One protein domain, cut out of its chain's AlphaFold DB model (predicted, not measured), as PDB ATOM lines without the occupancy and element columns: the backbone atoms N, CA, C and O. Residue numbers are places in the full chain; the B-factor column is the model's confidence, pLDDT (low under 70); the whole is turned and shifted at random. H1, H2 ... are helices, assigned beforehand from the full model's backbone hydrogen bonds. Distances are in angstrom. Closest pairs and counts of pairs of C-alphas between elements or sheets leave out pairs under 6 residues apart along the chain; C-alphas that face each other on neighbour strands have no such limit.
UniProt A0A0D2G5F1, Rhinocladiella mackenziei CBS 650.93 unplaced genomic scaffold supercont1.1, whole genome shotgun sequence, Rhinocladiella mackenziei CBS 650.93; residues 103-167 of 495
ATOM      1  N   LEU A 103      30.955  26.269  32.577       61.41
ATOM      2  CA  LEU A 103      32.205  25.492  32.616       61.41
ATOM      3  C   LEU A 103      32.911  25.411  33.992       61.41
ATOM      4  O   LEU A 103      34.084  25.061  34.065       61.41
ATOM      5  N   SER A 104      32.253  25.794  35.086       64.69
ATOM      6  CA  SER A 104      32.736  25.592  36.461       64.69
ATOM      7  C   SER A 104      31.837  24.665  37.283       64.69
ATOM      8  O   SER A 104      32.212  24.291  38.391       64.69
ATOM      9  N   VAL A 105      30.676  24.281  36.736       75.75
ATOM     10  CA  VAL A 105      29.658  23.450  37.403       75.75
ATOM     11  C   VAL A 105      29.741  21.981  36.962       75.75
ATOM     12  O   VAL A 105      29.244  21.099  37.658       75.75
ATOM     13  N   LEU A 106      30.389  21.691  35.828       78.44
ATOM     14  CA  LEU A 106      30.532  20.323  35.329       78.44
ATOM     15  C   LEU A 106      31.487  19.481  36.214       78.44
ATOM     16  O   LEU A 106      32.484  19.998  36.725       78.44
ATOM     17  N   PRO A 107      31.234  18.166  36.358       83.75
ATOM     18  CA  PRO A 107      32.179  17.205  36.925       83.75
ATOM     19  C   PRO A 107      33.576  17.259  36.289       83.75
ATOM     20  O   PRO A 107      33.721  17.496  35.087       83.75
ATOM     21  N   GLN A 108      34.616  16.978  37.083       80.12
ATOM     22  CA  GLN A 108      36.011  16.971  36.614       80.12
ATOM     23  C   GLN A 108      36.252  15.976  35.467       80.12
ATOM     24  O   GLN A 108      36.993  16.295  34.538       80.12
ATOM     25  N   ASP A 109      35.566  14.831  35.472       81.38
ATOM     26  CA  ASP A 109      35.671  13.825  34.409       81.38
ATOM     27  C   ASP A 109      35.164  14.363  33.065       81.38
ATOM     28  O   ASP A 109      35.806  14.173  32.032       81.38
ATOM     29  N   LEU A 110      34.057  15.117  33.073       83.44
ATOM     30  CA  LEU A 110      33.527  15.763  31.871       83.44
ATOM     31  C   LEU A 110      34.434  16.903  31.396       83.44
ATOM     32  O   LEU A 110      34.640  17.041  30.193       83.44
ATOM     33  N   HIS A 111      35.051  17.666  32.305       83.00
ATOM     34  CA  HIS A 111      36.087  18.635  31.929       83.00
ATOM     35  C   HIS A 111      37.290  17.966  31.250       83.00
ATOM     36  O   HIS A 111      37.751  18.450  30.217       83.00
ATOM     37  N   TYR A 112      37.773  16.837  31.778       83.38
ATOM     38  CA  TYR A 112      38.866  16.074  31.172       83.38
ATOM     39  C   TYR A 112      38.481  15.516  29.792       83.38
ATOM     40  O   TYR A 112      39.265  15.591  28.842       83.38
ATOM     41  N   HIS A 113      37.260  14.999  29.650       85.06
ATOM     42  CA  HIS A 113      36.769  14.423  28.398       85.06
ATOM     43  C   HIS A 113      36.557  15.485  27.308       85.06
ATOM     44  O   HIS A 113      36.977  15.287  26.166       85.06
ATOM     45  N   LEU A 114      35.982  16.641  27.668       84.06
ATOM     46  CA  LEU A 114      35.899  17.819  26.799       84.06
ATOM     47  C   LEU A 114      37.299  18.274  26.376       84.06
ATOM     48  O   LEU A 114      37.554  18.477  25.188       84.06
ATOM     49  N   ALA A 115      38.227  18.363  27.333       81.69
ATOM     50  CA  ALA A 115      39.561  18.877  27.074       81.69
ATOM     51  C   ALA A 115      40.451  17.978  26.208       81.69
ATOM     52  O   ALA A 115      41.383  18.461  25.574       81.69
ATOM     53  N   THR A 116      40.214  16.668  26.210       81.88
ATOM     54  CA  THR A 116      41.069  15.709  25.494       81.88
ATOM     55  C   THR A 116      40.535  15.307  24.125       81.88
ATOM     56  O   THR A 116      41.313  14.773  23.332       81.88
ATOM     57  N   GLN A 117      39.249  15.544  23.838       83.31
ATOM     58  CA  GLN A 117      38.603  15.074  22.605       83.31
ATOM     59  C   GLN A 117      37.866  16.147  21.795       83.31
ATOM     60  O   GLN A 117      37.791  16.002  20.577       83.31
ATOM     61  N   TYR A 118      37.326  17.195  22.430       81.31
ATOM     62  CA  TYR A 118      36.359  18.102  21.791       81.31
ATOM     63  C   TYR A 118      36.822  19.558  21.666       81.31
ATOM     64  O   TYR A 118      36.205  20.323  20.930       81.31
ATOM     65  N   LEU A 119      37.876  19.953  22.382       83.00
ATOM     66  CA  LEU A 119      38.391  21.322  22.387       83.00
ATOM     67  C   LEU A 119      39.705  21.424  21.606       83.00
ATOM     68  O   LEU A 119      40.624  20.627  21.806       83.00
ATOM     69  N   ASP A 120      39.805  22.442  20.752       83.00
ATOM     70  CA  ASP A 120      41.022  22.753  20.004       83.00
ATOM     71  C   ASP A 120      42.134  23.268  20.922       83.00
ATOM     72  O   ASP A 120      41.889  23.863  21.979       83.00
ATOM     73  N   PHE A 121      43.385  23.081  20.498       80.69
ATOM     74  CA  PHE A 121      44.563  23.398  21.308       80.69
ATOM     75  C   PHE A 121      44.618  24.866  21.770       80.69
ATOM     76  O   PHE A 121      44.969  25.139  22.919       80.69
ATOM     77  N   ASP A 122      44.198  25.801  20.920       81.00
ATOM     78  CA  ASP A 122      44.184  27.226  21.256       81.00
ATOM     79  C   ASP A 122      43.055  27.566  22.243       81.00
ATOM     80  O   ASP A 122      43.281  28.285  23.220       81.00
ATOM     81  N   THR A 123      41.870  26.955  22.090       83.88
ATOM     82  CA  THR A 123      40.797  27.066  23.096       83.88
ATOM     83  C   THR A 123      41.187  26.449  24.438       83.88
ATOM     84  O   THR A 123      40.837  26.998  25.480       83.88
ATOM     85  N   LEU A 124      41.974  25.367  24.450       84.56
ATOM     86  CA  LEU A 124      42.514  24.775  25.678       84.56
ATOM     87  C   LEU A 124      43.504  25.700  26.385       84.56
ATOM     88  O   LEU A 124      43.449  25.832  27.609       84.56
ATOM     89  N   LEU A 125      44.389  26.363  25.638       83.44
ATOM     90  CA  LEU A 125      45.304  27.361  26.195       83.44
ATOM     91  C   LEU A 125      44.541  28.558  26.780       83.44
ATOM     92  O   LEU A 125      44.829  28.960  27.910       83.44
ATOM     93  N   ALA A 126      43.537  29.074  26.067       83.81
ATOM     94  CA  ALA A 126      42.684  30.160  26.547       83.81
ATOM     95  C   ALA A 126      41.888  29.764  27.807       83.81
ATOM     96  O   ALA A 126      41.860  30.510  28.789       83.81
ATOM     97  N   LEU A 127      41.297  28.563  27.835       83.44
ATOM     98  CA  LEU A 127      40.582  28.036  29.004       83.44
ATOM     99  C   LEU A 127      41.510  27.820  30.201       83.44
ATOM    100  O   LEU A 127      41.117  28.107  31.327       83.44
ATOM    101  N   ARG A 128      42.758  27.391  29.984       83.19
ATOM    102  CA  ARG A 128      43.754  27.259  31.057       83.19
ATOM    103  C   ARG A 128      44.157  28.607  31.666       83.19
ATOM    104  O   ARG A 128      44.455  28.673  32.854       83.19
ATOM    105  N   GLN A 129      44.199  29.669  30.863       83.31
ATOM    106  CA  GLN A 129      44.521  31.023  31.332       83.31
ATOM    107  C   GLN A 129      43.348  31.682  32.075       83.31
ATOM    108  O   GLN A 129      43.570  32.469  32.992       83.31
ATOM    109  N   THR A 130      42.108  31.364  31.692       81.94
ATOM    110  CA  THR A 130      40.896  32.047  32.182       81.94
ATOM    111  C   THR A 130      40.127  31.270  33.254       81.94
ATOM    112  O   THR A 130      39.521  31.883  34.133       81.94
ATOM    113  N   CYS A 131      40.161  29.934  33.238       82.81
ATOM    114  CA  CYS A 131      39.433  29.077  34.170       82.81
ATOM    115  C   CYS A 131      40.382  28.283  35.080       82.81
ATOM    116  O   CYS A 131      41.136  27.422  34.627       82.81
ATOM    117  N   ARG A 132      40.284  28.510  36.398       81.44
ATOM    118  CA  ARG A 132      41.094  27.798  37.405       81.44
ATOM    119  C   ARG A 132      40.876  26.283  37.380       81.44
ATOM    120  O   ARG A 132      41.836  25.532  37.471       81.44
ATOM    121  N   THR A 133      39.640  25.831  37.169       82.19
ATOM    122  CA  THR A 133      39.309  24.400  37.096       82.19
ATOM    123  C   THR A 133      40.086  23.700  35.978       82.19
ATOM    124  O   THR A 133      40.645  22.629  36.195       82.19
ATOM    125  N   PHE A 134      40.195  24.334  34.803       82.12
ATOM    126  CA  PHE A 134      41.013  23.831  33.695       82.12
ATOM    127  C   PHE A 134      42.513  24.049  33.919       82.12
ATOM    128  O   PHE A 134      43.299  23.226  33.465       82.12
ATOM    129  N   HIS A 135      42.936  25.100  34.625       84.06
ATOM    130  CA  HIS A 135      44.342  25.269  35.007       84.06
ATOM    131  C   HIS A 135      44.872  24.073  35.812       84.06
ATOM    132  O   HIS A 135      45.955  23.568  35.509       84.06
ATOM    133  N   ASP A 136      44.088  23.614  36.788       83.56
ATOM    134  CA  ASP A 136      44.499  22.577  37.736       83.56
ATOM    135  C   ASP A 136      44.329  21.157  37.155       83.56
ATOM    136  O   ASP A 136      45.176  20.294  37.383       83.56
ATOM    137  N   LEU A 137      43.301  20.925  36.325       84.62
ATOM    138  CA  LEU A 137      43.131  19.679  35.553       84.62
ATOM    139  C   LEU A 137      44.167  19.525  34.424       84.62
ATOM    140  O   LEU A 137      44.667  18.424  34.178       84.62
ATOM    141  N   LEU A 138      44.496  20.609  33.713       82.69
ATOM    142  CA  LEU A 138      45.436  20.584  32.591       82.69
ATOM    143  C   LEU A 138      46.873  20.761  33.081       82.69
ATOM    144  O   LEU A 138      47.497  21.823  32.953       82.69
ATOM    145  N   THR A 139      47.420  19.667  33.612       84.44
ATOM    146  CA  THR A 139      48.834  19.587  33.984       84.44
ATOM    147  C   THR A 139      49.747  19.877  32.777       84.44
ATOM    148  O   THR A 139      49.383  19.584  31.629       84.44
ATOM    149  N   PRO A 140      50.959  20.432  32.990       79.62
ATOM    150  CA  PRO A 140      51.883  20.753  31.898       79.62
ATOM    151  C   PRO A 140      52.186  19.566  30.974       79.62
ATOM    152  O   PRO A 140      52.316  19.744  29.762       79.62
ATOM    153  N   ASP A 141      52.256  18.351  31.523       80.38
ATOM    154  CA  ASP A 141      52.548  17.140  30.754       80.38
ATOM    155  C   ASP A 141      51.344  16.622  29.968       80.38
ATOM    156  O   ASP A 141      51.516  16.139  28.845       80.38
ATOM    157  N   LEU A 142      50.119  16.790  30.480       80.81
ATOM    158  CA  LEU A 142      48.911  16.526  29.701       80.81
ATOM    159  C   LEU A 142      48.838  17.468  28.490       80.81
ATOM    160  O   LEU A 142      48.616  17.012  27.371       80.81
ATOM    161  N   ILE A 143      49.139  18.755  28.679       81.56
ATOM    162  CA  ILE A 143      49.186  19.745  27.591       81.56
ATOM    163  C   ILE A 143      50.287  19.414  26.581       81.56
ATOM    164  O   ILE A 143      50.045  19.506  25.380       81.56
ATOM    165  N   ARG A 144      51.475  18.977  27.021       79.25
ATOM    166  CA  ARG A 144      52.535  18.495  26.112       79.25
ATOM    167  C   ARG A 144      52.057  17.317  25.253       79.25
ATOM    168  O   ARG A 144      52.332  17.311  24.056       79.25
ATOM    169  N   ARG A 145      51.314  16.364  25.833       84.94
ATOM    170  CA  ARG A 145      50.734  15.207  25.120       84.94
ATOM    171  C   ARG A 145      49.601  15.597  24.166       84.94
ATOM    172  O   ARG A 145      49.519  15.047  23.072       84.94
ATOM    173  N   ILE A 146      48.733  16.535  24.549       81.62
ATOM    174  CA  ILE A 146      47.681  17.057  23.661       81.62
ATOM    175  C   ILE A 146      48.327  17.830  22.502       81.62
ATOM    176  O   ILE A 146      47.995  17.585  21.346       81.62
ATOM    177  N   ARG A 147      49.323  18.681  22.786       80.56
ATOM    178  CA  ARG A 147      50.086  19.425  21.775       80.56
ATOM    179  C   ARG A 147      50.788  18.502  20.783       80.56
ATOM    180  O   ARG A 147      50.731  18.768  19.588       80.56
ATOM    181  N   SER A 148      51.449  17.434  21.239       78.38
ATOM    182  CA  SER A 148      52.128  16.505  20.327       78.38
ATOM    183  C   SER A 148      51.139  15.745  19.442       78.38
ATOM    184  O   SER A 148      51.380  15.635  18.244       78.38
ATOM    185  N   LYS A 149      49.994  15.306  19.987       84.50
ATOM    186  CA  LYS A 149      48.897  14.714  19.200       84.50
ATOM    187  C   LYS A 149      48.314  15.691  18.176       84.50
ATOM    188  O   LYS A 149      48.098  15.300  17.034       84.50
ATOM    189  N   PHE A 150      48.084  16.946  18.564       82.56
ATOM    190  CA  PHE A 150      47.578  17.991  17.671       82.56
ATOM    191  C   PHE A 150      48.562  18.270  16.528       82.56
ATOM    192  O   PHE A 150      48.177  18.196  15.367       82.56
ATOM    193  N   ILE A 151      49.847  18.485  16.842       76.19
ATOM    194  CA  ILE A 151      50.901  18.681  15.835       76.19
ATOM    195  C   ILE A 151      50.984  17.478  14.891       76.19
ATOM    196  O   ILE A 151      51.038  17.678  13.683       76.19
ATOM    197  N   GLN A 152      50.949  16.245  15.410       84.00
ATOM    198  CA  GLN A 152      50.972  15.048  14.568       84.00
ATOM    199  C   GLN A 152      49.771  15.014  13.612       84.00
ATOM    200  O   GLN A 152      49.966  14.876  12.412       84.00
ATOM    201  N   LYS A 153      48.551  15.262  14.110       83.25
ATOM    202  CA  LYS A 153      47.337  15.337  13.280       83.25
ATOM    203  C   LYS A 153      47.428  16.435  12.210       83.25
ATOM    204  O   LYS A 153      46.983  16.227  11.087       83.25
ATOM    205  N   CYS A 154      48.009  17.593  12.531       73.44
ATOM    206  CA  CYS A 154      48.245  18.660  11.557       73.44
ATOM    207  C   CYS A 154      49.259  18.250  10.479       73.44
ATOM    208  O   CYS A 154      49.006  18.506   9.306       73.44
ATOM    209  N   LEU A 155      50.355  17.579  10.851       74.00
ATOM    210  CA  LEU A 155      51.348  17.054   9.906       74.00
ATOM    211  C   LEU A 155      50.768  15.942   9.020       74.00
ATOM    212  O   LEU A 155      51.040  15.912   7.822       74.00
ATOM    213  N   ASP A 156      49.940  15.058   9.580       85.25
ATOM    214  CA  ASP A 156      49.264  13.994   8.834       85.25
ATOM    215  C   ASP A 156      48.249  14.589   7.836       85.25
ATOM    216  O   ASP A 156      48.224  14.192   6.668       85.25
ATOM    217  N   ASN A 157      47.481  15.606   8.255       84.50
ATOM    218  CA  ASN A 157      46.587  16.373   7.381       84.50
ATOM    219  C   ASN A 157      47.354  17.119   6.276       84.50
ATOM    220  O   ASN A 157      46.936  17.084   5.121       84.50
ATOM    221  N   GLU A 158      48.471  17.781   6.591       74.31
ATOM    222  CA  GLU A 158      49.320  18.466   5.604       74.31
ATOM    223  C   GLU A 158      49.898  17.460   4.594       74.31
ATOM    224  O   GLU A 158      49.832  17.670   3.382       74.31
ATOM    225  N   ALA A 159      50.386  16.309   5.067       74.62
ATOM    226  CA  ALA A 159      50.860  15.225   4.214       74.62
ATOM    227  C   ALA A 159      49.747  14.659   3.315       74.62
ATOM    228  O   ALA A 159      50.012  14.327   2.156       74.62
ATOM    229  N   GLN A 160      48.508  14.567   3.807       84.38
ATOM    230  CA  GLN A 160      47.347  14.180   3.007       84.38
ATOM    231  C   GLN A 160      46.997  15.246   1.957       84.38
ATOM    232  O   GLN A 160      46.900  14.908   0.778       84.38
ATOM    233  N   GLN A 161      46.926  16.526   2.333       70.62
ATOM    234  CA  GLN A 161      46.716  17.638   1.396       70.62
ATOM    235  C   GLN A 161      47.794  17.673   0.305       70.62
ATOM    236  O   GLN A 161      47.484  17.891  -0.864       70.62
ATOM    237  N   TYR A 162      49.057  17.376   0.631       62.28
ATOM    238  CA  TYR A 162      50.120  17.234  -0.367       62.28
ATOM    239  C   TYR A 162      49.934  16.029  -1.299       62.28
ATOM    240  O   TYR A 162      50.334  16.106  -2.464       62.28
ATOM    241  N   ARG A 163      49.354  14.916  -0.829       72.88
ATOM    242  CA  ARG A 163      49.013  13.764  -1.686       72.88
ATOM    243  C   ARG A 163      47.867  14.116  -2.633       72.88
ATOM    244  O   ARG A 163      48.005  13.881  -3.826       72.88
ATOM    245  N   GLU A 164      46.804  14.733  -2.127       78.31
ATOM    246  CA  GLU A 164      45.643  15.188  -2.909       78.31
ATOM    247  C   GLU A 164      46.030  16.277  -3.925       78.31
ATOM    248  O   GLU A 164      45.682  16.206  -5.102       78.31
ATOM    249  N   PHE A 165      46.874  17.231  -3.531       66.19
ATOM    250  CA  PHE A 165      47.463  18.192  -4.461       66.19
ATOM    251  C   PHE A 165      48.267  17.491  -5.569       66.19
ATOM    252  O   PHE A 165      48.190  17.891  -6.728       66.19
ATOM    253  N   ARG A 166      49.012  16.422  -5.251       63.56
ATOM    254  CA  ARG A 166      49.775  15.637  -6.240       63.56
ATOM    255  C   ARG A 166      48.924  14.714  -7.117       63.56
ATOM    256  O   ARG A 166      49.428  14.311  -8.161       63.56
ATOM    257  N   THR A 167      47.693  14.361  -6.743       72.06
ATOM    258  CA  THR A 167      46.784  13.633  -7.649       72.06
ATOM    259  C   THR A 167      46.110  14.583  -8.636       72.06
ATOM    260  O   THR A 167      45.948  14.217  -9.796       72.06
TER     261      THR A 167
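AT A GLANCE: This is residues 103 to 167 of the 495 residues of an uncharacterized protein of Rhinocladiella mackenziei CBS 650.93 (UniProt A0A0D2G5F1). A long straight helix, H4, has a small head of three short helices at one end, and its second part, residues 152 to 167, sticks out from the head as a bare arm. In the head, H1 and H2 run opposite ways with H3 across one end of them, and the first part of H4 runs roughly alongside H1 and H2. The printed part has 65 residues, with four named helices in the order H1, H2, H3, H4 and no named strand; the class is all helix. The whole is loose, with a radius of gyration of the C-alphas of 14.8 A, and spans 49 by 20 by 18 A, the arm making much of the length.

HOW THE PARTS SIT: H4, residues 140 to 167, is the longest helix. With residues 146 to 150 alone it only just touches H2, residues 121 to 130, with 3 pairs of C-alphas within 8 A; the closest C-alphas are those of Phe 121 and Arg 147, 6.8 A apart. H2 and H4 run opposite ways at a shallow tilt of 27 degrees. H4 and H1, residues 108 to 117, are close but not clearly touching, with the C-alphas of Thr 116 and Ile 146 closest at 7.0 A; they run the same way at a shallow tilt of 26 degrees. H1 and H2 are also close but not clearly touching, with the C-alphas of Ala 115 and Leu 124 closest at 6.7 A. They run opposite ways at a shallow tilt of 32 degrees, only just short of steep. H3, residues 132 to 137, touches H1 about perpendicular, at 74 degrees, the closest C-alphas being those of Tyr 112 and Leu 137, 7.1 A apart. H3 and H2 touch only at the corner by their link, with the C-alphas of Arg 128 and His 135 closest at 4.5 A, at a steep tilt of 53 degrees, opposite ways. H3 and H4 are apart, though they follow each other in the chain. In H1, H2, H3 and H4 every O i to N i+4 pair is within hydrogen-bond range.

IN THESE COORDINATES: H4 measures 40.5 A from C-alpha 140 at (51.883, 20.753, 31.898) to C-alpha 167 at (46.784, 13.633, -7.649). H1 begins at C-alpha 108, (36.011, 16.971, 36.614), and measures 14.4 A, as does H2. H3 measures 8.6 A.

THE WHOLE: The C-alphas of Val 105 and Thr 167 are the two farthest apart, at 49.2 A. Without residues 152 to 167, which stand free, the body has 49 residues and spans 31 by 18 by 16 A. The printed part has no cut, and the links H1 to H2, H2 to H3 and H3 to H4 are tight. The mean pLDDT of the printed part is 79.8; residues 103 to 104, 162 and 165 to 166 are under 70.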